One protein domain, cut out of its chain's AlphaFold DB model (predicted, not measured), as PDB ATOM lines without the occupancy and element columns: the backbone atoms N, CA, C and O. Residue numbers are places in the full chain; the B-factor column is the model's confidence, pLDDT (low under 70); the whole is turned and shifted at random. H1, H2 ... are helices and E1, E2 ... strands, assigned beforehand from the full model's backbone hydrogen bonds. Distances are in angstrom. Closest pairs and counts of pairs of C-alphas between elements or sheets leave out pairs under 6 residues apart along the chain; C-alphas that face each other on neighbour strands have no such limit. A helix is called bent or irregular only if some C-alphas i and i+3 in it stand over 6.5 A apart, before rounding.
ATOM      1  N   GLU A   7     -44.214 -49.165  33.816       46.84
ATOM      2  CA  GLU A   7     -44.884 -50.358  33.297       46.84
ATOM      3  C   GLU A   7     -44.482 -50.628  31.837       46.84
ATOM      4  O   GLU A   7     -44.458 -49.729  30.994       46.84
ATOM      5  N   THR A   8     -44.146 -51.875  31.506       43.16
ATOM      6  CA  THR A   8     -43.667 -52.258  30.169       43.16
ATOM      7  C   THR A   8     -44.510 -53.391  29.602       43.16
ATOM      8  O   THR A   8     -45.278 -54.054  30.295       43.16
ATOM      9  N   SER A   9     -44.443 -53.575  28.290       42.94
ATOM     10  CA  SER A   9     -45.081 -54.700  27.615       42.94
ATOM     11  C   SER A   9     -44.088 -55.279  26.624       42.94
ATOM     12  O   SER A   9     -43.604 -54.547  25.753       42.94
ATOM     13  N   ALA A  10     -43.800 -56.574  26.731       38.19
ATOM     14  CA  ALA A  10     -43.131 -57.302  25.669       38.19
ATOM     15  C   ALA A  10     -44.103 -57.519  24.492       38.19
ATOM     16  O   ALA A  10     -45.323 -57.616  24.662       38.19
ATOM     17  N   LEU A  11     -43.568 -57.583  23.271       35.03
ATOM     18  CA  LEU A  11     -44.340 -57.934  22.079       35.03
ATOM     19  C   LEU A  11     -44.952 -59.335  22.266       35.03
ATOM     20  O   LEU A  11     -44.210 -60.299  22.399       35.03
ATOM     21  N   GLN A  12     -46.289 -59.422  22.192       36.62
ATOM     22  CA  GLN A  12     -47.157 -60.617  22.307       36.62
ATOM     23  C   GLN A  12     -47.781 -60.921  23.680       36.62
ATOM     24  O   GLN A  12     -48.594 -61.843  23.759       36.62
ATOM     25  N   GLU A  13     -47.517 -60.143  24.729       39.50
ATOM     26  CA  GLU A  13     -48.146 -60.392  26.033       39.50
ATOM     27  C   GLU A  13     -49.474 -59.634  26.197       39.50
ATOM     28  O   GLU A  13     -49.588 -58.438  25.935       39.50
ATOM     29  N   THR A  14     -50.515 -60.355  26.625       43.75
ATOM     30  CA  THR A  14     -51.832 -59.804  26.994       43.75
ATOM     31  C   THR A  14     -51.844 -59.148  28.381       43.75
ATOM     32  O   THR A  14     -52.882 -58.636  28.800       43.75
ATOM     33  N   GLU A  15     -50.717 -59.170  29.096       42.69
ATOM     34  CA  GLU A  15     -50.551 -58.649  30.453       42.69
ATOM     35  C   GLU A  15     -49.407 -57.623  30.482       42.69
ATOM     36  O   GLU A  15     -48.376 -57.808  29.840       42.69
ATOM     37  N   PHE A  16     -49.603 -56.513  31.200       48.38
ATOM     38  CA  PHE A  16     -48.558 -55.511  31.419       48.38
ATOM     39  C   PHE A  16     -47.557 -56.060  32.437       48.38
ATOM     40  O   PHE A  16     -47.933 -56.359  33.574       48.38
ATOM     41  N   VAL A  17     -46.287 -56.168  32.056       52.16
ATOM     42  CA  VAL A  17     -45.205 -56.540  32.968       52.16
ATOM     43  C   VAL A  17     -44.553 -55.258  33.462       52.16
ATOM     44  O   VAL A  17     -44.006 -54.468  32.704       52.16
ATOM     45  N   ARG A  18     -44.600 -55.008  34.766       54.81
ATOM     46  CA  ARG A  18     -43.879 -53.874  35.347       54.81
ATOM     47  C   ARG A  18     -42.369 -54.141  35.264       54.81
ATOM     48  O   ARG A  18     -41.873 -54.905  36.084       54.81
ATOM     49  N   ALA A  19     -41.650 -53.536  34.310       58.31
ATOM     50  CA  ALA A  19     -40.188 -53.681  34.262       58.31
ATOM     51  C   ALA A  19     -39.509 -53.004  35.449       58.31
ATOM     52  O   ALA A  19     -38.609 -53.588  36.031       58.31
ATOM     53  N   VAL A  20     -39.901 -51.773  35.806       60.12
ATOM     54  CA  VAL A  20     -39.171 -50.955  36.790       60.12
ATOM     55  C   VAL A  20     -40.160 -50.142  37.640       60.12
ATOM     56  O   VAL A  20     -41.079 -49.527  37.118       60.12
ATOM     57  N   VAL A  21     -40.023 -50.076  38.964       63.91
ATOM     58  CA  VAL A  21     -40.882 -49.191  39.783       63.91
ATOM     59  C   VAL A  21     -40.459 -47.716  39.597       63.91
ATOM     60  O   VAL A  21     -39.311 -47.438  39.253       63.91
ATOM     61  N   ALA A  22     -41.355 -46.732  39.777       65.88
ATOM     62  CA  ALA A  22     -41.042 -45.304  39.576       65.88
ATOM     63  C   ALA A  22     -39.701 -44.908  40.223       65.88
ATOM     64  O   ALA A  22     -39.525 -45.096  41.426       65.88
ATOM     65  N   LYS A  23     -38.775 -44.323  39.448       71.75
ATOM     66  CA  LYS A  23     -37.435 -43.867  39.895       71.75
ATOM     67  C   LYS A  23     -36.493 -44.961  40.418       71.75
ATOM     68  O   LYS A  23     -35.353 -44.655  40.742       71.75
ATOM     69  N   GLU A  24     -36.905 -46.226  40.463       79.00
ATOM     70  CA  GLU A  24     -36.062 -47.321  40.953       79.00
ATOM     71  C   GLU A  24     -34.775 -47.457  40.123       79.00
ATOM     72  O   GLU A  24     -33.690 -47.611  40.687       79.00
ATOM     73  N   TRP A  25     -34.875 -47.250  38.802       83.12
ATOM     74  CA  TRP A  25     -33.741 -47.211  37.868       83.12
ATOM     75  C   TRP A  25     -32.639 -46.208  38.236       83.12
ATOM     76  O   TRP A  25     -31.501 -46.382  37.794       83.12
ATOM     77  N   GLU A  26     -32.950 -45.170  39.021       86.75
ATOM     78  CA  GLU A  26     -31.973 -44.178  39.495       86.75
ATOM     79  C   GLU A  26     -31.027 -44.772  40.552       86.75
ATOM     80  O   GLU A  26     -29.940 -44.242  40.769       86.75
ATOM     81  N   SER A  27     -31.438 -45.857  41.219       87.31
ATOM     82  CA  SER A  27     -30.779 -46.381  42.424       87.31
ATOM     83  C   SER A  27     -30.343 -47.844  42.348       87.31
ATOM     84  O   SER A  27     -29.398 -48.217  43.042       87.31
ATOM     85  N   ILE A  28     -30.996 -48.665  41.522       90.31
ATOM     86  CA  ILE A  28     -30.602 -50.067  41.319       90.31
ATOM     87  C   ILE A  28     -29.293 -50.171  40.538       90.31
ATOM     88  O   ILE A  28     -28.914 -49.271  39.784       90.31
ATOM     89  N   THR A  29     -28.603 -51.296  40.680       92.19
ATOM     90  CA  THR A  29     -27.383 -51.584  39.920       92.19
ATOM     91  C   THR A  29     -27.666 -51.690  38.420       92.19
ATOM     92  O   THR A  29     -28.799 -51.874  37.977       92.19
ATOM     93  N   GLU A  30     -26.628 -51.553  37.603       91.25
ATOM     94  CA  GLU A  30     -26.708 -51.726  36.150       91.25
ATOM     95  C   GLU A  30     -27.234 -53.118  35.767       91.25
ATOM     96  O   GLU A  30     -28.043 -53.245  34.850       91.25
ATOM     97  N   SER A  31     -26.801 -54.153  36.489       90.44
ATOM     98  CA  SER A  31     -27.238 -55.538  36.293       90.44
ATOM     99  C   SER A  31     -28.716 -55.734  36.622       90.44
ATOM    100  O   SER A  31     -29.436 -56.357  35.848       90.44
ATOM    101  N   GLU A  32     -29.181 -55.172  37.742       90.31
ATOM    102  CA  GLU A  32     -30.603 -55.202  38.107       90.31
ATOM    103  C   GLU A  32     -31.449 -54.448  37.077       90.31
ATOM    104  O   GLU A  32     -32.514 -54.925  36.692       90.31
ATOM    105  N   LEU A  33     -30.963 -53.306  36.577       87.69
ATOM    106  CA  LEU A  33     -31.640 -52.565  35.516       87.69
ATOM    107  C   LEU A  33     -31.695 -53.362  34.205       87.69
ATOM    108  O   LEU A  33     -32.721 -53.352  33.531       87.69
ATOM    109  N   PHE A  34     -30.621 -54.065  33.843       87.38
ATOM    110  CA  PHE A  34     -30.616 -54.940  32.674       87.38
ATOM    111  C   PHE A  34     -31.687 -56.031  32.782       87.38
ATOM    112  O   PHE A  34     -32.480 -56.196  31.854       87.38
ATOM    113  N   ASP A  35     -31.727 -56.738  33.915       85.62
ATOM    114  CA  ASP A  35     -32.684 -57.822  34.161       85.62
ATOM    115  C   ASP A  35     -34.130 -57.300  34.178       85.62
ATOM    116  O   ASP A  35     -35.032 -57.943  33.639       85.62
ATOM    117  N   ALA A  36     -34.339 -56.105  34.733       81.38
ATOM    118  CA  ALA A  36     -35.618 -55.410  34.740       81.38
ATOM    119  C   ALA A  36     -36.113 -55.059  33.325       81.38
ATOM    120  O   ALA A  36     -37.281 -55.270  33.008       81.38
ATOM    121  N   LEU A  37     -35.236 -54.550  32.454       79.62
ATOM    122  CA  LEU A  37     -35.589 -54.185  31.075       79.62
ATOM    123  C   LEU A  37     -35.800 -55.404  30.163       79.62
ATOM    124  O   LEU A  37     -36.531 -55.305  29.180       79.62
ATOM    125  N   ASN A  38     -35.188 -56.544  30.486       77.88
ATOM    126  CA  ASN A  38     -35.120 -57.728  29.626       77.88
ATOM    127  C   ASN A  38     -35.859 -58.934  30.217       77.88
ATOM    128  O   ASN A  38     -35.363 -60.068  30.207       77.88
ATOM    129  N   VAL A  39     -37.071 -58.701  30.725       74.38
ATOM    130  CA  VAL A  39     -37.914 -59.771  31.270       74.38
ATOM    131  C   VAL A  39     -38.165 -60.841  30.202       74.38
ATOM    132  O   VAL A  39     -38.553 -60.544  29.076       74.38
ATOM    133  N   GLY A  40     -37.914 -62.105  30.549       71.56
ATOM    134  CA  GLY A  40     -38.147 -63.254  29.666       71.56
ATOM    135  C   GLY A  40     -37.017 -63.567  28.679       71.56
ATOM    136  O   GLY A  40     -36.994 -64.670  28.131       71.56
ATOM    137  N   VAL A  41     -36.023 -62.685  28.506       74.88
ATOM    138  CA  VAL A  41     -34.863 -62.936  27.622       74.88
ATOM    139  C   VAL A  41     -34.059 -64.162  28.069       74.88
ATOM    140  O   VAL A  41     -33.542 -64.907  27.238       74.88
ATOM    141  N   ASN A  42     -34.023 -64.445  29.373       70.44
ATOM    142  CA  ASN A  42     -33.372 -65.630  29.938       70.44
ATOM    143  C   ASN A  42     -33.959 -66.974  29.459       70.44
ATOM    144  O   ASN A  42     -33.319 -68.006  29.641       70.44
ATOM    145  N   THR A  43     -35.159 -66.979  28.869       75.88
ATOM    146  CA  THR A  43     -35.766 -68.184  28.278       75.88
ATOM    147  C   THR A  43     -35.340 -68.418  26.830       75.88
ATOM    148  O   THR A  43     -35.567 -69.502  26.297       75.88
ATOM    149  N   LEU A  44     -34.724 -67.414  26.202       75.38
ATOM    150  CA  LEU A  44     -34.461 -67.380  24.767       75.38
ATOM    151  C   LEU A  44     -32.968 -67.495  24.420       75.38
ATOM    152  O   LEU A  44     -32.644 -67.948  23.328       75.38
ATOM    153  N   ILE A  45     -32.061 -67.131  25.335       79.75
ATOM    154  CA  ILE A  45     -30.603 -67.274  25.169       79.75
ATOM    155  C   ILE A  45     -29.970 -68.108  26.279       79.75
ATOM    156  O   ILE A  45     -30.507 -68.235  27.381       79.75
ATOM    157  N   SER A  46     -28.786 -68.655  25.992       84.81
ATOM    158  CA  SER A  46     -27.974 -69.341  26.993       84.81
ATOM    159  C   SER A  46     -27.606 -68.399  28.150       84.81
ATOM    160  O   SER A  46     -27.440 -67.190  27.972       84.81
ATOM    161  N   ALA A  47     -27.450 -68.959  29.352       86.50
ATOM    162  CA  ALA A  47     -27.067 -68.183  30.532       86.50
ATOM    163  C   ALA A  47     -25.696 -67.500  30.368       86.50
ATOM    164  O   ALA A  47     -25.501 -66.401  30.876       86.50
ATOM    165  N   GLU A  48     -24.771 -68.129  29.635       87.31
ATOM    166  CA  GLU A  48     -23.456 -67.556  29.326       87.31
ATOM    167  C   GLU A  48     -23.582 -66.329  28.414       87.31
ATOM    168  O   GLU A  48     -23.005 -65.281  28.701       87.31
ATOM    169  N   SER A  49     -24.372 -66.437  27.343       84.75
ATOM    170  CA  SER A  49     -24.660 -65.320  26.441       84.75
ATOM    171  C   SER A  49     -25.345 -64.173  27.183       84.75
ATOM    172  O   SER A  49     -24.938 -63.025  27.040       84.75
ATOM    173  N   LEU A  50     -26.331 -64.477  28.033       85.62
ATOM    174  CA  LEU A  50     -27.028 -63.478  28.846       85.62
ATOM    175  C   LEU A  50     -26.070 -62.723  29.777       85.62
ATOM    176  O   LEU A  50     -26.187 -61.509  29.917       85.62
ATOM    177  N   ASP A  51     -25.118 -63.420  30.398       88.81
ATOM    178  CA  ASP A  51     -24.155 -62.801  31.311       88.81
ATOM    179  C   ASP A  51     -23.143 -61.896  30.590       88.81
ATOM    180  O   ASP A  51     -22.822 -60.806  31.073       88.81
ATOM    181  N   LYS A  52     -22.713 -62.290  29.381       86.62
ATOM    182  CA  LYS A  52     -21.905 -61.434  28.498       86.62
ATOM    183  C   LYS A  52     -22.669 -60.163  28.127       86.62
ATOM    184  O   LYS A  52     -22.154 -59.069  28.341       86.62
ATOM    185  N   ILE A  53     -23.919 -60.289  27.669       85.62
ATOM    186  CA  ILE A  53     -24.771 -59.134  27.336       85.62
ATOM    187  C   ILE A  53     -24.943 -58.217  28.550       85.62
ATOM    188  O   ILE A  53     -24.787 -57.004  28.424       85.62
ATOM    189  N   ARG A  54     -25.235 -58.781  29.728       89.06
ATOM    190  CA  ARG A  54     -25.402 -58.016  30.972       89.06
ATOM    191  C   ARG A  54     -24.135 -57.236  31.324       89.06
ATOM    192  O   ARG A  54     -24.219 -56.068  31.692       89.06
ATOM    193  N   THR A  55     -22.968 -57.859  31.185       89.06
ATOM    194  CA  THR A  55     -21.670 -57.220  31.450       89.06
ATOM    195  C   THR A  55     -21.396 -56.077  30.470       89.06
ATOM    196  O   THR A  55     -20.967 -54.993  30.873       89.06
ATOM    197  N   GLU A  56     -21.693 -56.275  29.187       85.56
ATOM    198  CA  GLU A  56     -21.564 -55.246  28.151       85.56
ATOM    199  C   GLU A  56     -22.534 -54.074  28.366       85.56
ATOM    200  O   GLU A  56     -22.151 -52.903  28.285       85.56
ATOM    201  N   PHE A  57     -23.782 -54.374  28.732       87.62
ATOM    202  CA  PHE A  57     -24.765 -53.371  29.125       87.62
ATOM    203  C   PHE A  57     -24.260 -52.560  30.319       87.62
ATOM    204  O   PHE A  57     -24.186 -51.336  30.248       87.62
ATOM    205  N   ALA A  58     -23.843 -53.227  31.396       90.00
ATOM    206  CA  ALA A  58     -23.413 -52.556  32.615       90.00
ATOM    207  C   ALA A  58     -22.165 -51.691  32.419       90.00
ATOM    208  O   ALA A  58     -22.058 -50.609  32.985       90.00
ATOM    209  N   SER A  59     -21.232 -52.145  31.588       87.81
ATOM    210  CA  SER A  59     -19.980 -51.435  31.334       87.81
ATOM    211  C   SER A  59     -20.104 -50.264  30.354       87.81
ATOM    212  O   SER A  59     -19.186 -49.446  30.296       87.81
ATOM    213  N   SER A  60     -21.193 -50.183  29.584       86.94
ATOM    214  CA  SER A  60     -21.497 -49.051  28.692       86.94
ATOM    215  C   SER A  60     -22.456 -48.038  29.316       86.94
ATOM    216  O   SER A  60     -22.534 -46.900  28.858       86.94
ATOM    217  N   LEU A  61     -23.187 -48.426  30.361       91.06
ATOM    218  CA  LEU A  61     -24.202 -47.577  30.958       91.06
ATOM    219  C   LEU A  61     -23.584 -46.428  31.757       91.06
ATOM    220  O   LEU A  61     -22.722 -46.619  32.613       91.06
ATOM    221  N   SER A  62     -24.085 -45.219  31.535       92.25
ATOM    222  CA  SER A  62     -23.656 -44.031  32.270       92.25
ATOM    223  C   SER A  62     -24.832 -43.097  32.536       92.25
ATOM    224  O   SER A  62     -25.787 -43.056  31.756       92.25
ATOM    225  N   PRO A  63     -24.820 -42.344  33.645       93.44
ATOM    226  CA  PRO A  63     -25.881 -41.392  33.916       93.44
ATOM    227  C   PRO A  63     -25.835 -40.231  32.917       93.44
ATOM    228  O   PRO A  63     -24.767 -39.701  32.607       93.44
ATOM    229  N   ILE A  64     -27.010 -39.799  32.465       92.44
ATOM    230  CA  ILE A  64     -27.181 -38.563  31.706       92.44
ATOM    231  C   ILE A  64     -27.940 -37.542  32.553       92.44
ATOM    232  O   ILE A  64     -28.926 -37.869  33.225       92.44
ATOM    233  N   TYR A  65     -27.450 -36.305  32.532       92.31
ATOM    234  CA  TYR A  65     -27.965 -35.207  33.341       92.31
ATOM    235  C   TYR A  65     -28.421 -34.055  32.454       92.31
ATOM    236  O   TYR A  65     -27.756 -33.726  31.470       92.31
ATOM    237  N   ASP A  66     -29.533 -33.430  32.831       90.25
ATOM    238  CA  ASP A  66     -29.965 -32.172  32.229       90.25
ATOM    239  C   ASP A  66     -29.073 -30.992  32.674       90.25
ATOM    240  O   ASP A  66     -28.155 -31.122  33.493       90.25
ATOM    241  N   LYS A  67     -29.352 -29.802  32.137       88.62
ATOM    242  CA  LYS A  67     -28.672 -28.546  32.504       88.62
ATOM    243  C   LYS A  67     -28.778 -28.167  33.991       88.62
ATOM    244  O   LYS A  67     -27.959 -27.386  34.469       88.62
ATOM    245  N   ASP A  68     -29.784 -28.683  34.697       90.75
ATOM    246  CA  ASP A  68     -30.062 -28.416  36.112       90.75
ATOM    247  C   ASP A  68     -29.467 -29.521  37.015       90.75
ATOM    248  O   ASP A  68     -29.675 -29.525  38.229       90.75
ATOM    249  N   ASN A  69     -28.670 -30.427  36.427       89.50
ATOM    250  CA  ASN A  69     -28.008 -31.559  37.068       89.50
ATOM    251  C   ASN A  69     -28.976 -32.611  37.643       89.50
ATOM    252  O   ASN A  69     -28.622 -33.359  38.559       89.50
ATOM    253  N   ASN A  70     -30.190 -32.708  37.098       89.38
ATOM    254  CA  ASN A  70     -31.098 -33.810  37.397       89.38
ATOM    255  C   ASN A  70     -30.762 -35.007  36.507       89.38
ATOM    256  O   ASN A  70     -30.561 -34.856  35.302       89.38
ATOM    257  N   MET A  71     -30.740 -36.209  37.085       89.75
ATOM    258  CA  MET A  71     -30.579 -37.435  36.305       89.75
ATOM    259  C   MET A  71     -31.869 -37.726  35.534       89.75
ATOM    260  O   MET A  71     -32.934 -37.971  36.115       89.75
ATOM    261  N   ILE A  72     -31.766 -37.718  34.211       88.00
ATOM    262  CA  ILE A  72     -32.897 -37.953  33.305       88.00
ATOM    263  C   ILE A  72     -32.834 -39.336  32.649       88.00
ATOM    264  O   ILE A  72     -33.826 -39.794  32.089       88.00
ATOM    265  N   GLY A  73     -31.716 -40.049  32.782       89.50
ATOM    266  CA  GLY A  73     -31.580 -41.424  32.324       89.50
ATOM    267  C   GLY A  73     -30.251 -42.054  32.717       89.50
ATOM    268  O   GLY A  73     -29.353 -41.391  33.240       89.50
ATOM    269  N   ARG A  74     -30.132 -43.344  32.417       91.75
ATOM    270  CA  ARG A  74     -28.877 -44.094  32.404       91.75
ATOM    271  C   ARG A  74     -28.772 -44.727  31.031       91.75
ATOM    272  O   ARG A  74     -29.595 -45.573  30.688       91.75
ATOM    273  N   VAL A  75     -27.820 -44.253  30.240       90.81
ATOM    274  CA  VAL A  75     -27.717 -44.559  28.816       90.81
ATOM    275  C   VAL A  75     -26.290 -44.947  28.474       90.81
ATOM    276  O   VAL A  75     -25.332 -44.367  28.988       90.81
ATOM    277  N   GLY A  76     -26.162 -45.952  27.620       89.81
ATOM    278  CA  GLY A  76     -24.920 -46.343  26.971       89.81
ATOM    279  C   GLY A  76     -25.072 -46.298  25.458       89.81
ATOM    280  O   GLY A  76     -26.179 -46.192  24.926       89.81
ATOM    281  N   LEU A  77     -23.950 -46.368  24.750       87.12
ATOM    282  CA  LEU A  77     -23.959 -46.661  23.320       87.12
ATOM    283  C   LEU A  77     -24.155 -48.164  23.129       87.12
ATOM    284  O   LEU A  77     -23.579 -48.969  23.861       87.12
ATOM    285  N   HIS A  78     -24.958 -48.550  22.144       83.44
ATOM    286  CA  HIS A  78     -25.074 -49.949  21.768       83.44
ATOM    287  C   HIS A  78     -23.799 -50.382  21.039       83.44
ATOM    288  O   HIS A  78     -23.494 -49.879  19.961       83.44
ATOM    289  N   LEU A  79     -23.046 -51.306  21.637       78.06
ATOM    290  CA  LEU A  79     -21.755 -51.769  21.112       78.06
ATOM    291  C   LEU A  79     -21.853 -53.081  20.318       78.06
ATOM    292  O   LEU A  79     -20.832 -53.710  20.046       78.06
ATOM    293  N   GLY A  80     -23.071 -53.487  19.944       70.31
ATOM    294  CA  GLY A  80     -23.333 -54.739  19.242       70.31
ATOM    295  C   GLY A  80     -23.184 -55.975  20.126       70.31
ATOM    296  O   GLY A  80     -22.500 -55.974  21.150       70.31
ATOM    297  N   TRP A  81     -23.809 -57.070  19.700       68.00
ATOM    298  CA  TRP A  81     -23.663 -58.386  20.338       68.00
ATOM    299  C   TRP A  81     -23.209 -59.461  19.362       68.00
ATOM    300  O   TRP A  81     -23.339 -60.652  19.615       68.00
ATOM    301  N   ASP A  82     -22.613 -59.038  18.255       59.12
ATOM    302  CA  ASP A  82     -22.240 -59.893  17.128       59.12
ATOM    303  C   ASP A  82     -21.111 -60.892  17.454       59.12
ATOM    304  O   ASP A  82     -20.584 -61.553  16.563       59.12
ATOM    305  N   HIS A  83     -20.644 -60.927  18.702       57.41
ATOM    306  CA  HIS A  83     -19.708 -61.916  19.240       57.41
ATOM    307  C   HIS A  83     -20.424 -63.009  20.056       57.41
ATOM    308  O   HIS A  83     -19.769 -63.826  20.701       57.41
ATOM    309  N   ILE A  84     -21.758 -62.987  20.086       66.38
ATOM    310  CA  ILE A  84     -22.588 -63.883  20.882       66.38
ATOM    311  C   ILE A  84     -23.374 -64.780  19.923       66.38
ATOM    312  O   ILE A  84     -24.364 -64.363  19.325       66.38
ATOM    313  N   ASP A  85     -22.912 -66.024  19.794       56.97
ATOM    314  CA  ASP A  85     -23.272 -66.973  18.726       56.97
ATOM    315  C   ASP A  85     -24.765 -67.384  18.667       56.97
ATOM    316  O   ASP A  85     -25.220 -67.911  17.654       56.97
ATOM    317  N   ASP A  86     -25.547 -67.112  19.721       58.81
ATOM    318  CA  ASP A  86     -26.933 -67.589  19.890       58.81
ATOM    319  C   ASP A  86     -28.009 -66.480  19.858       58.81
ATOM    320  O   ASP A  86     -29.174 -66.734  20.180       58.81
ATOM    321  N   ILE A  87     -27.674 -65.239  19.486       56.47
ATOM    322  CA  ILE A  87     -28.665 -64.148  19.436       56.47
ATOM    323  C   ILE A  87     -29.372 -64.139  18.075       56.47
ATOM    324  O   ILE A  87     -28.916 -63.527  17.113       56.47
ATOM    325  N   TRP A  88     -30.530 -64.797  18.006       46.84
ATOM    326  CA  TRP A  88     -31.422 -64.782  16.831       46.84
ATOM    327  C   TRP A  88     -32.591 -63.788  16.967       46.84
ATOM    328  O   TRP A  88     -33.470 -63.735  16.108       46.84
ATOM    329  N   PHE A  89     -32.630 -63.010  18.053       53.03
ATOM    330  CA  PHE A  89     -33.713 -62.083  18.387       53.03
ATOM    331  C   PHE A  89     -33.167 -60.777  18.974       53.03
ATOM    332  O   PHE A  89     -32.114 -60.757  19.606       53.03
ATOM    333  N   SER A  90     -33.897 -59.678  18.784       53.94
ATOM    334  CA  SER A  90     -33.558 -58.387  19.382       53.94
ATOM    335  C   SER A  90     -33.849 -58.430  20.882       53.94
ATOM    336  O   SER A  90     -34.999 -58.296  21.298       53.94
ATOM    337  N   VAL A  91     -32.823 -58.626  21.705       61.38
ATOM    338  CA  VAL A  91     -32.879 -58.197  23.108       61.38
ATOM    339  C   VAL A  91     -33.110 -56.676  23.084       61.38
ATOM    340  O   VAL A  91     -32.474 -55.969  22.300       61.38
ATOM    341  N   ASP A  92     -34.075 -56.175  23.858       59.84
ATOM    342  CA  ASP A  92     -34.400 -54.746  23.893       59.84
ATOM    343  C   ASP A  92     -33.223 -54.000  24.545       59.84
ATOM    344  O   ASP A  92     -33.063 -53.979  25.766       59.84
ATOM    345  N   THR A  93     -32.355 -53.401  23.727       64.50
ATOM    346  CA  THR A  93     -31.132 -52.745  24.213       64.50
ATOM    347  C   THR A  93     -31.453 -51.468  24.969       64.50
ATOM    348  O   THR A  93     -30.832 -51.183  25.992       64.50
ATOM    349  N   PHE A  94     -32.422 -50.703  24.467       66.31
ATOM    350  CA  PHE A  94     -32.777 -49.381  24.954       66.31
ATOM    351  C   PHE A  94     -34.262 -49.123  24.814       66.31
ATOM    352  O   PHE A  94     -34.869 -49.376  23.772       66.31
ATOM    353  N   SER A  95     -34.837 -48.584  25.880       70.62
ATOM    354  CA  SER A  95     -36.237 -48.199  25.921       70.62
ATOM    355  C   SER A  95     -36.377 -46.816  26.542       70.62
ATOM    356  O   SER A  95     -35.786 -46.501  27.577       70.62
ATOM    357  N   MET A  96     -37.188 -45.986  25.900       70.06
ATOM    358  CA  MET A  96     -37.570 -44.674  26.402       70.06
ATOM    359  C   MET A  96     -38.958 -44.756  27.005       70.06
ATOM    360  O   MET A  96     -39.866 -45.380  26.443       70.06
ATOM    361  N   TYR A  97     -39.117 -44.110  28.155       68.25
ATOM    362  CA  TYR A  97     -40.331 -44.205  28.948       68.25
ATOM    363  C   TYR A  97     -40.943 -42.837  29.187       68.25
ATOM    364  O   TYR A  97     -40.248 -41.868  29.495       68.25
ATOM    365  N   CYS A  98     -42.270 -42.776  29.099       61.12
ATOM    366  CA  CYS A  98     -43.046 -41.583  29.410       61.12
ATOM    367  C   CYS A  98     -44.187 -41.921  30.363       61.12
ATOM    368  O   CYS A  98     -45.079 -42.708  30.033       61.12
ATOM    369  N   GLY A  99     -44.186 -41.263  31.524       56.91
ATOM    370  CA  GLY A  99     -45.182 -41.474  32.574       56.91
ATOM    371  C   GLY A  99     -45.369 -42.947  32.897       56.91
ATOM    372  O   GLY A  99     -46.495 -43.433  32.988       56.91
ATOM    373  N   GLY A 100     -44.241 -43.655  32.930       61.88
ATOM    374  CA  GLY A 100     -44.193 -45.068  33.209       61.88
ATOM    375  C   GLY A 100     -44.204 -46.012  32.017       61.88
ATOM    376  O   GLY A 100     -43.696 -47.113  32.111       61.88
ATOM    377  N   LEU A 101     -44.750 -45.616  30.877       63.41
ATOM    378  CA  LEU A 101     -45.002 -46.557  29.786       63.41
ATOM    379  C   LEU A 101     -43.838 -46.593  28.800       63.41
ATOM    380  O   LEU A 101     -43.291 -45.534  28.475       63.41
ATOM    381  N   LYS A 102     -43.482 -47.793  28.305       72.31
ATOM    382  CA  LYS A 102     -42.559 -47.929  27.163       72.31
ATOM    383  C   LYS A 102     -43.172 -47.175  25.993       72.31
ATOM    384  O   LYS A 102     -44.247 -47.537  25.520       72.31
ATOM    385  N   ALA A 103     -42.503 -46.118  25.564       69.94
ATOM    386  CA  ALA A 103     -43.045 -45.212  24.571       69.94
ATOM    387  C   ALA A 103     -42.288 -45.279  23.250       69.94
ATOM    388  O   ALA A 103     -42.885 -45.028  22.209       69.94
ATOM    389  N   ASP A 104     -40.991 -45.588  23.290       74.44
ATOM    390  CA  ASP A 104     -40.138 -45.570  22.106       74.44
ATOM    391  C   ASP A 104     -38.858 -46.399  22.322       74.44
ATOM    392  O   ASP A 104     -38.501 -46.715  23.463       74.44
ATOM    393  N   THR A 105     -38.164 -46.751  21.241       77.31
ATOM    394  CA  THR A 105     -36.871 -47.456  21.265       77.31
ATOM    395  C   THR A 105     -35.909 -46.860  20.243       77.31
ATOM    396  O   THR A 105     -36.311 -46.290  19.235       77.31
ATOM    397  N   ASP A 106     -34.610 -46.989  20.501       78.50
ATOM    398  CA  ASP A 106     -33.560 -46.544  19.585       78.50
ATOM    399  C   ASP A 106     -32.401 -47.537  19.641       78.50
ATOM    400  O   ASP A 106     -31.803 -47.755  20.694       78.50
ATOM    401  N   SER A 107     -32.098 -48.160  18.505       76.81
ATOM    402  CA  SER A 107     -31.109 -49.237  18.406       76.81
ATOM    403  C   SER A 107     -29.661 -48.771  18.571       76.81
ATOM    404  O   SER A 107     -28.758 -49.604  18.630       76.81
ATOM    405  N   ARG A 108     -29.404 -47.458  18.626       78.88
ATOM    406  CA  ARG A 108     -28.055 -46.898  18.830       78.88
ATOM    407  C   ARG A 108     -27.649 -46.841  20.288       78.88
ATOM    408  O   ARG A 108     -26.464 -46.701  20.583       78.88
ATOM    409  N   TYR A 109     -28.613 -46.952  21.188       85.75
ATOM    410  CA  TYR A 109     -28.381 -46.799  22.608       85.75
ATOM    411  C   TYR A 109     -28.663 -48.098  23.357       85.75
ATOM    412  O   TYR A 109     -29.273 -49.042  22.840       85.75
ATOM    413  N   SER A 110     -28.210 -48.122  24.604       87.00
ATOM    414  CA  SER A 110     -28.594 -49.077  25.633       87.00
ATOM    415  C   SER A 110     -29.121 -48.342  26.870       87.00
ATOM    416  O   SER A 110     -28.705 -47.218  27.146       87.00
ATOM    417  N   GLY A 111     -30.058 -48.936  27.613       87.94
ATOM    418  CA  GLY A 111     -30.513 -48.408  28.906       87.94
ATOM    419  C   GLY A 111     -31.908 -47.786  28.935       87.94
ATOM    420  O   GLY A 111     -32.830 -48.243  28.258       87.94
ATOM    421  N   ILE A 112     -32.062 -46.765  29.782       87.50
ATOM    422  CA  ILE A 112     -33.345 -46.149  30.122       87.50
ATOM    423  C   ILE A 112     -33.254 -44.625  30.150       87.50
ATOM    424  O   ILE A 112     -32.301 -44.049  30.680       87.50
ATOM    425  N   MET A 113     -34.282 -43.955  29.630       87.06
ATOM    426  CA  MET A 113     -34.401 -42.501  29.710       87.06
ATOM    427  C   MET A 113     -35.844 -42.054  29.963       87.06
ATOM    428  O   MET A 113     -36.793 -42.655  29.451       87.06
ATOM    429  N   LYS A 114     -35.997 -40.971  30.736       84.56
ATOM    430  CA  LYS A 114     -37.240 -40.203  30.865       84.56
ATOM    431  C   LYS A 114     -37.469 -39.378  29.597       84.56
ATOM    432  O   LYS A 114     -36.612 -38.594  29.197       84.56
ATOM    433  N   GLY A 115     -38.653 -39.510  29.012       80.81
ATOM    434  CA  GLY A 115     -39.121 -38.671  27.915       80.81
ATOM    435  C   GLY A 115     -40.456 -38.004  28.230       80.81
ATOM    436  O   GLY A 115     -41.235 -38.476  29.062       80.81
ATOM    437  N   SER A 116     -40.734 -36.926  27.509       83.06
ATOM    438  CA  SER A 116     -42.036 -36.268  27.475       83.06
ATOM    439  C   SER A 116     -42.849 -36.780  26.277       83.06
ATOM    440  O   SER A 116     -42.292 -36.966  25.191       83.06
ATOM    441  N   PRO A 117     -44.163 -37.029  26.420       81.69
ATOM    442  CA  PRO A 117     -44.972 -37.548  25.323       81.69
ATOM    443  C   PRO A 117     -45.173 -36.469  24.260       81.69
ATOM    444  O   PRO A 117     -45.579 -35.349  24.573       81.69
ATOM    445  N   THR A 118     -44.986 -36.813  22.986       82.62
ATOM    446  CA  THR A 118     -45.270 -35.880  21.876       82.62
ATOM    447  C   THR A 118     -46.748 -35.873  21.483       82.62
ATOM    448  O   THR A 118     -47.225 -34.939  20.838       82.62
ATOM    449  N   ARG A 119     -47.502 -36.908  21.877       80.62
ATOM    450  CA  ARG A 119     -48.930 -37.063  21.580       80.62
ATOM    451  C   ARG A 119     -49.673 -37.815  22.679       80.62
ATOM    452  O   ARG A 119     -49.089 -38.587  23.432       80.62
ATOM    453  N   ALA A 120     -50.995 -37.645  22.722       77.94
ATOM    454  CA  ALA A 120     -51.859 -38.205  23.769       77.94
ATOM    455  C   ALA A 120     -51.797 -39.739  23.906       77.94
ATOM    456  O   ALA A 120     -52.062 -40.255  24.986       77.94
ATOM    457  N   ARG A 121     -51.443 -40.462  22.831       75.56
ATOM    458  CA  ARG A 121     -51.288 -41.927  22.838       75.56
ATOM    459  C   ARG A 121     -50.051 -42.421  23.600       75.56
ATOM    460  O   ARG A 121     -50.020 -43.600  23.920       75.56
ATOM    461  N   ARG A 122     -49.083 -41.544  23.912       70.75
ATOM    462  CA  ARG A 122     -47.842 -41.862  24.653       70.75
ATOM    463  C   ARG A 122     -46.981 -42.979  24.036       70.75
ATOM    464  O   ARG A 122     -46.141 -43.545  24.712       70.75
ATOM    465  N   ASP A 123     -47.167 -43.254  22.754       73.44
ATOM    466  CA  ASP A 123     -46.416 -44.208  21.925       73.44
ATOM    467  C   ASP A 123     -45.341 -43.508  21.070       73.44
ATOM    468  O   ASP A 123     -44.877 -44.049  20.072       73.44
ATOM    469  N   GLN A 124     -45.029 -42.257  21.420       76.56
ATOM    470  CA  GLN A 124     -43.916 -41.457  20.915       76.56
ATOM    471  C   GLN A 124     -43.477 -40.496  22.016       76.56
ATOM    472  O   GLN A 124     -44.316 -39.902  22.711       76.56
ATOM    473  N   THR A 125     -42.167 -40.309  22.146       78.88
ATOM    474  CA  THR A 125     -41.582 -39.391  23.129       78.88
ATOM    475  C   THR A 125     -40.603 -38.432  22.494       78.88
ATOM    476  O   THR A 125     -40.207 -38.585  21.343       78.88
ATOM    477  N   LYS A 126     -40.256 -37.403  23.254       84.25
ATOM    478  CA  LYS A 126     -39.103 -36.554  23.019       84.25
ATOM    479  C   LYS A 126     -38.333 -36.459  24.325       84.25
ATOM    480  O   LYS A 126     -38.945 -36.317  25.386       84.25
ATOM    481  N   VAL A 127     -37.015 -36.565  24.255       83.19
ATOM    482  CA  VAL A 127     -36.173 -36.377  25.436       83.19
ATOM    483  C   VAL A 127     -36.105 -34.887  25.764       83.19
ATOM    484  O   VAL A 127     -35.935 -34.052  24.872       83.19
ATOM    485  N   ASP A 128     -36.222 -34.548  27.044       83.88
ATOM    486  CA  ASP A 128     -36.066 -33.170  27.523       83.88
ATOM    487  C   ASP A 128     -34.579 -32.848  27.746       83.88
ATOM    488  O   ASP A 128     -34.159 -32.426  28.821       83.88
ATOM    489  N   LEU A 129     -33.769 -33.075  26.710       89.06
ATOM    490  CA  LEU A 129     -32.346 -32.746  26.675       89.06
ATOM    491  C   LEU A 129     -32.059 -31.712  25.602       89.06
ATOM    492  O   LEU A 129     -32.604 -31.764  24.495       89.06
ATOM    493  N   SER A 130     -31.133 -30.810  25.906       92.31
ATOM    494  CA  SER A 130     -30.498 -30.006  24.872       92.31
ATOM    495  C   SER A 130     -29.453 -30.824  24.108       92.31
ATOM    496  O   SER A 130     -28.953 -31.846  24.587       92.31
ATOM    497  N   LEU A 131     -29.093 -30.349  22.913       92.88
ATOM    498  CA  LEU A 131     -27.976 -30.903  22.150       92.88
ATOM    499  C   LEU A 131     -26.687 -30.905  22.984       92.88
ATOM    500  O   LEU A 131     -25.993 -31.913  23.027       92.88
ATOM    501  N   ASP A 132     -26.421 -29.820  23.714       94.31
ATOM    502  CA  ASP A 132     -25.237 -29.689  24.568       94.31
ATOM    503  C   ASP A 132     -25.200 -30.746  25.681       94.31
ATOM    504  O   ASP A 132     -24.125 -31.232  26.028       94.31
ATOM    505  N   ASP A 133     -26.352 -31.123  26.243       94.12
ATOM    506  CA  ASP A 133     -26.423 -32.172  27.267       94.12
ATOM    507  C   ASP A 133     -26.030 -33.536  26.681       94.12
ATOM    508  O   ASP A 133     -25.221 -34.257  27.272       94.12
ATOM    509  N   MET A 134     -26.532 -33.855  25.482       93.25
ATOM    510  CA  MET A 134     -26.170 -35.078  24.761       93.25
ATOM    511  C   MET A 134     -24.706 -35.082  24.316       93.25
ATOM    512  O   MET A 134     -24.047 -36.111  24.431       93.25
ATOM    513  N   VAL A 135     -24.176 -33.946  23.856       94.25
ATOM    514  CA  VAL A 135     -22.755 -33.801  23.500       94.25
ATOM    515  C   VAL A 135     -21.874 -34.052  24.720       94.25
ATOM    516  O   VAL A 135     -20.952 -34.862  24.650       94.25
ATOM    517  N   ARG A 136     -22.177 -33.422  25.866       92.94
ATOM    518  CA  ARG A 136     -21.428 -33.659  27.111       92.94
ATOM    519  C   ARG A 136     -21.464 -35.128  27.507       92.94
ATOM    520  O   ARG A 136     -20.422 -35.671  27.858       92.94
ATOM    521  N   TRP A 137     -22.633 -35.766  27.442       93.62
ATOM    522  CA  TRP A 137     -22.766 -37.192  27.728       93.62
ATOM    523  C   TRP A 137     -21.941 -38.048  26.758       93.62
ATOM    524  O   TRP A 137     -21.162 -38.883  27.214       93.62
ATOM    525  N   PHE A 138     -22.029 -37.808  25.450       93.12
ATOM    526  CA  PHE A 138     -21.290 -38.570  24.442       93.12
ATOM    527  C   PHE A 138     -19.771 -38.481  24.660       93.12
ATOM    528  O   PHE A 138     -19.071 -39.489  24.606       93.12
ATOM    529  N   GLU A 139     -19.259 -37.305  25.028       91.00
ATOM    530  CA  GLU A 139     -17.842 -37.119  25.365       91.00
ATOM    531  C   GLU A 139     -17.401 -37.913  26.607       91.00
ATOM    532  O   GLU A 139     -16.251 -38.349  26.681       91.00
ATOM    533  N   THR A 140     -18.300 -38.183  27.563       91.38
ATOM    534  CA  THR A 140     -17.981 -39.080  28.693       91.38
ATOM    535  C   THR A 140     -17.790 -40.533  28.264       91.38
ATOM    536  O   THR A 140     -17.089 -41.277  28.947       91.38
ATOM    537  N   GLN A 141     -18.369 -40.933  27.126       89.06
ATOM    538  CA  GLN A 141     -18.223 -42.284  26.581       89.06
ATOM    539  C   GLN A 141     -16.889 -42.464  25.860       89.06
ATOM    540  O   GLN A 141     -16.390 -43.582  25.758       89.06
ATOM    541  N   ARG A 142     -16.273 -41.378  25.381       85.19
ATOM    542  CA  ARG A 142     -15.094 -41.431  24.510       85.19
ATOM    543  C   ARG A 142     -13.930 -42.273  25.062       85.19
ATOM    544  O   ARG A 142     -13.445 -43.118  24.314       85.19
ATOM    545  N   PRO A 143     -13.521 -42.163  26.345       85.19
ATOM    546  CA  PRO A 143     -12.447 -43.002  26.887       85.19
ATOM    547  C   PRO A 143     -12.774 -44.500  26.854       85.19
ATOM    548  O   PRO A 143     -11.897 -45.323  26.597       85.19
ATOM    549  N   LEU A 144     -14.041 -44.861  27.092       83.06
ATOM    550  CA  LEU A 144     -14.496 -46.247  27.008       83.06
ATOM    551  C   LEU A 144     -14.375 -46.757  25.570       83.06
ATOM    552  O   LEU A 144     -13.842 -47.843  25.349       83.06
ATOM    553  N   LEU A 145     -14.829 -45.951  24.608       83.50
ATOM    554  CA  LEU A 145     -14.799 -46.272  23.182       83.50
ATOM    555  C   LEU A 145     -13.370 -46.438  22.650       83.50
ATOM    556  O   LEU A 145     -13.107 -47.366  21.897       83.50
ATOM    557  N   GLU A 146     -12.445 -45.573  23.071       82.44
ATOM    558  CA  GLU A 146     -11.028 -45.629  22.685       82.44
ATOM    559  C   GLU A 146     -10.293 -46.844  23.278       82.44
ATOM    560  O   GLU A 146      -9.327 -47.331  22.695       82.44
ATOM    561  N   SER A 147     -10.734 -47.335  24.440       82.81
ATOM    562  CA  SER A 147     -10.092 -48.456  25.144       82.81
ATOM    563  C   SER A 147     -10.492 -49.847  24.639       82.81
ATOM    564  O   SER A 147      -9.858 -50.836  25.011       82.81
ATOM    565  N   ARG A 148     -11.553 -49.941  23.829       83.12
ATOM    566  CA  ARG A 148     -12.147 -51.211  23.403       83.12
ATOM    567  C   ARG A 148     -11.722 -51.578  21.989       83.12
ATOM    568  O   ARG A 148     -11.715 -50.741  21.091       83.12
ATOM    569  N   ASP A 149     -11.452 -52.864  21.790       85.75
ATOM    570  CA  ASP A 149     -11.302 -53.446  20.459       85.75
ATOM    571  C   ASP A 149     -12.694 -53.690  19.865       85.75
ATOM    572  O   ASP A 149     -13.308 -54.744  20.043       85.75
ATOM    573  N   LEU A 150     -13.260 -52.634  19.282       85.12
ATOM    574  CA  LEU A 150     -14.606 -52.656  18.724       85.12
ATOM    575  C   LEU A 150     -14.577 -53.141  17.284       85.12
ATOM    576  O   LEU A 150     -13.736 -52.714  16.488       85.12
TER     577      LEU A 150
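This is residues 7 to 150 of the 340 residues of an uncharacterized protein of Mycolicibacterium conceptionense (UniProt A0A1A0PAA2). A strongly twisted sheet of six strands, E2 to E7, forms the core; the short H1 and the end of H2 near residue 60 pack on one face, and the long H3 covers the E2 and E3 part of the opposite face. H2 rises away from the sheet, and E1 sits beside H1 outside the sheet. The 144 printed residues hold, in order, E1, H1, H2, E2, E3, E4, E5, E6, E7 and H3, a mixed class; the sheet is branched and mixed, with E4 and E6 parallel and its other neighbour pairs antiparallel. The whole is compact, with a radius of gyration of the C-alphas of 15.1 A and spans of 43 by 41 by 24 A.

E1 is residues 17 to 20, beginning at C-alpha 17 (-45.205, -56.540, 32.968). H1 is residues 30 to 37, and H2 residues 47 to 60, 20.0 A long. E2 is residues 62 to 65, E3 71 to 77 (17.2 A), E4 94 to 98, E5 101 to 105, E6 109 to 117 (19.2 A) and E7 125 to 127. H3, residues 131 to 147, measures 25.2 A and ends at C-alpha 147 (-10.092, -48.456, 25.144). H3 is irregular, C-alphas 140 and 143 being 7.0 A apart, with a kink of 34 degrees near residue 141.

E6 bends by 78 degrees at residue 112 and has staggered neighbours: E3 and E7 on one side, E4 on the other side. N 74 and O 112 join E3 to E6 within hydrogen-bond range at 2.9 A, N 97 and O 113 E4 to E6 at 3.0 A, and N 116 and O 126 the hairpin E6 and E7 at 2.8 A. In the hairpin E2 and E3, N 64 and O 73 are 2.9 A apart; in the hairpin E4 and E5, N 96 and O 104 are 2.9 A apart. H1, at a height over the sheet of 9.8 A, is over E6. H2 is on the same face and stands up from the sheet at 44 degrees. With residues 54 to 58 alone H2 touches H1, the closest C-alphas being Glu 30 and Ala 58, 4.9 A, at a steep tilt of 65 degrees. H3 is on the opposite face at 8.3 A, over E3 and slantwise to it at 44 degrees on the local plane; its closest C-alpha pair with E2 is Trp 137 and Ile 64, 6.1 A. E1 pairs with no named strand; the closest C-alphas of E1 and H1 are Ala 19 and Ala 36, 4.9 A. Every O i to N i+4 pair is within hydrogen-bond range in H1 and H2, and 11 of 13 in H3.

The two C-alphas farthest apart, Ala 120 and Asp 149, are 43.5 A apart. The printed part has no cut; the link from E3 to E4, residues 78 to 93, is long. The mean pLDDT of the printed part is 77.3, with 36 residues under 70: 7 to 22, 81 to 94, 97 to 101 and 103.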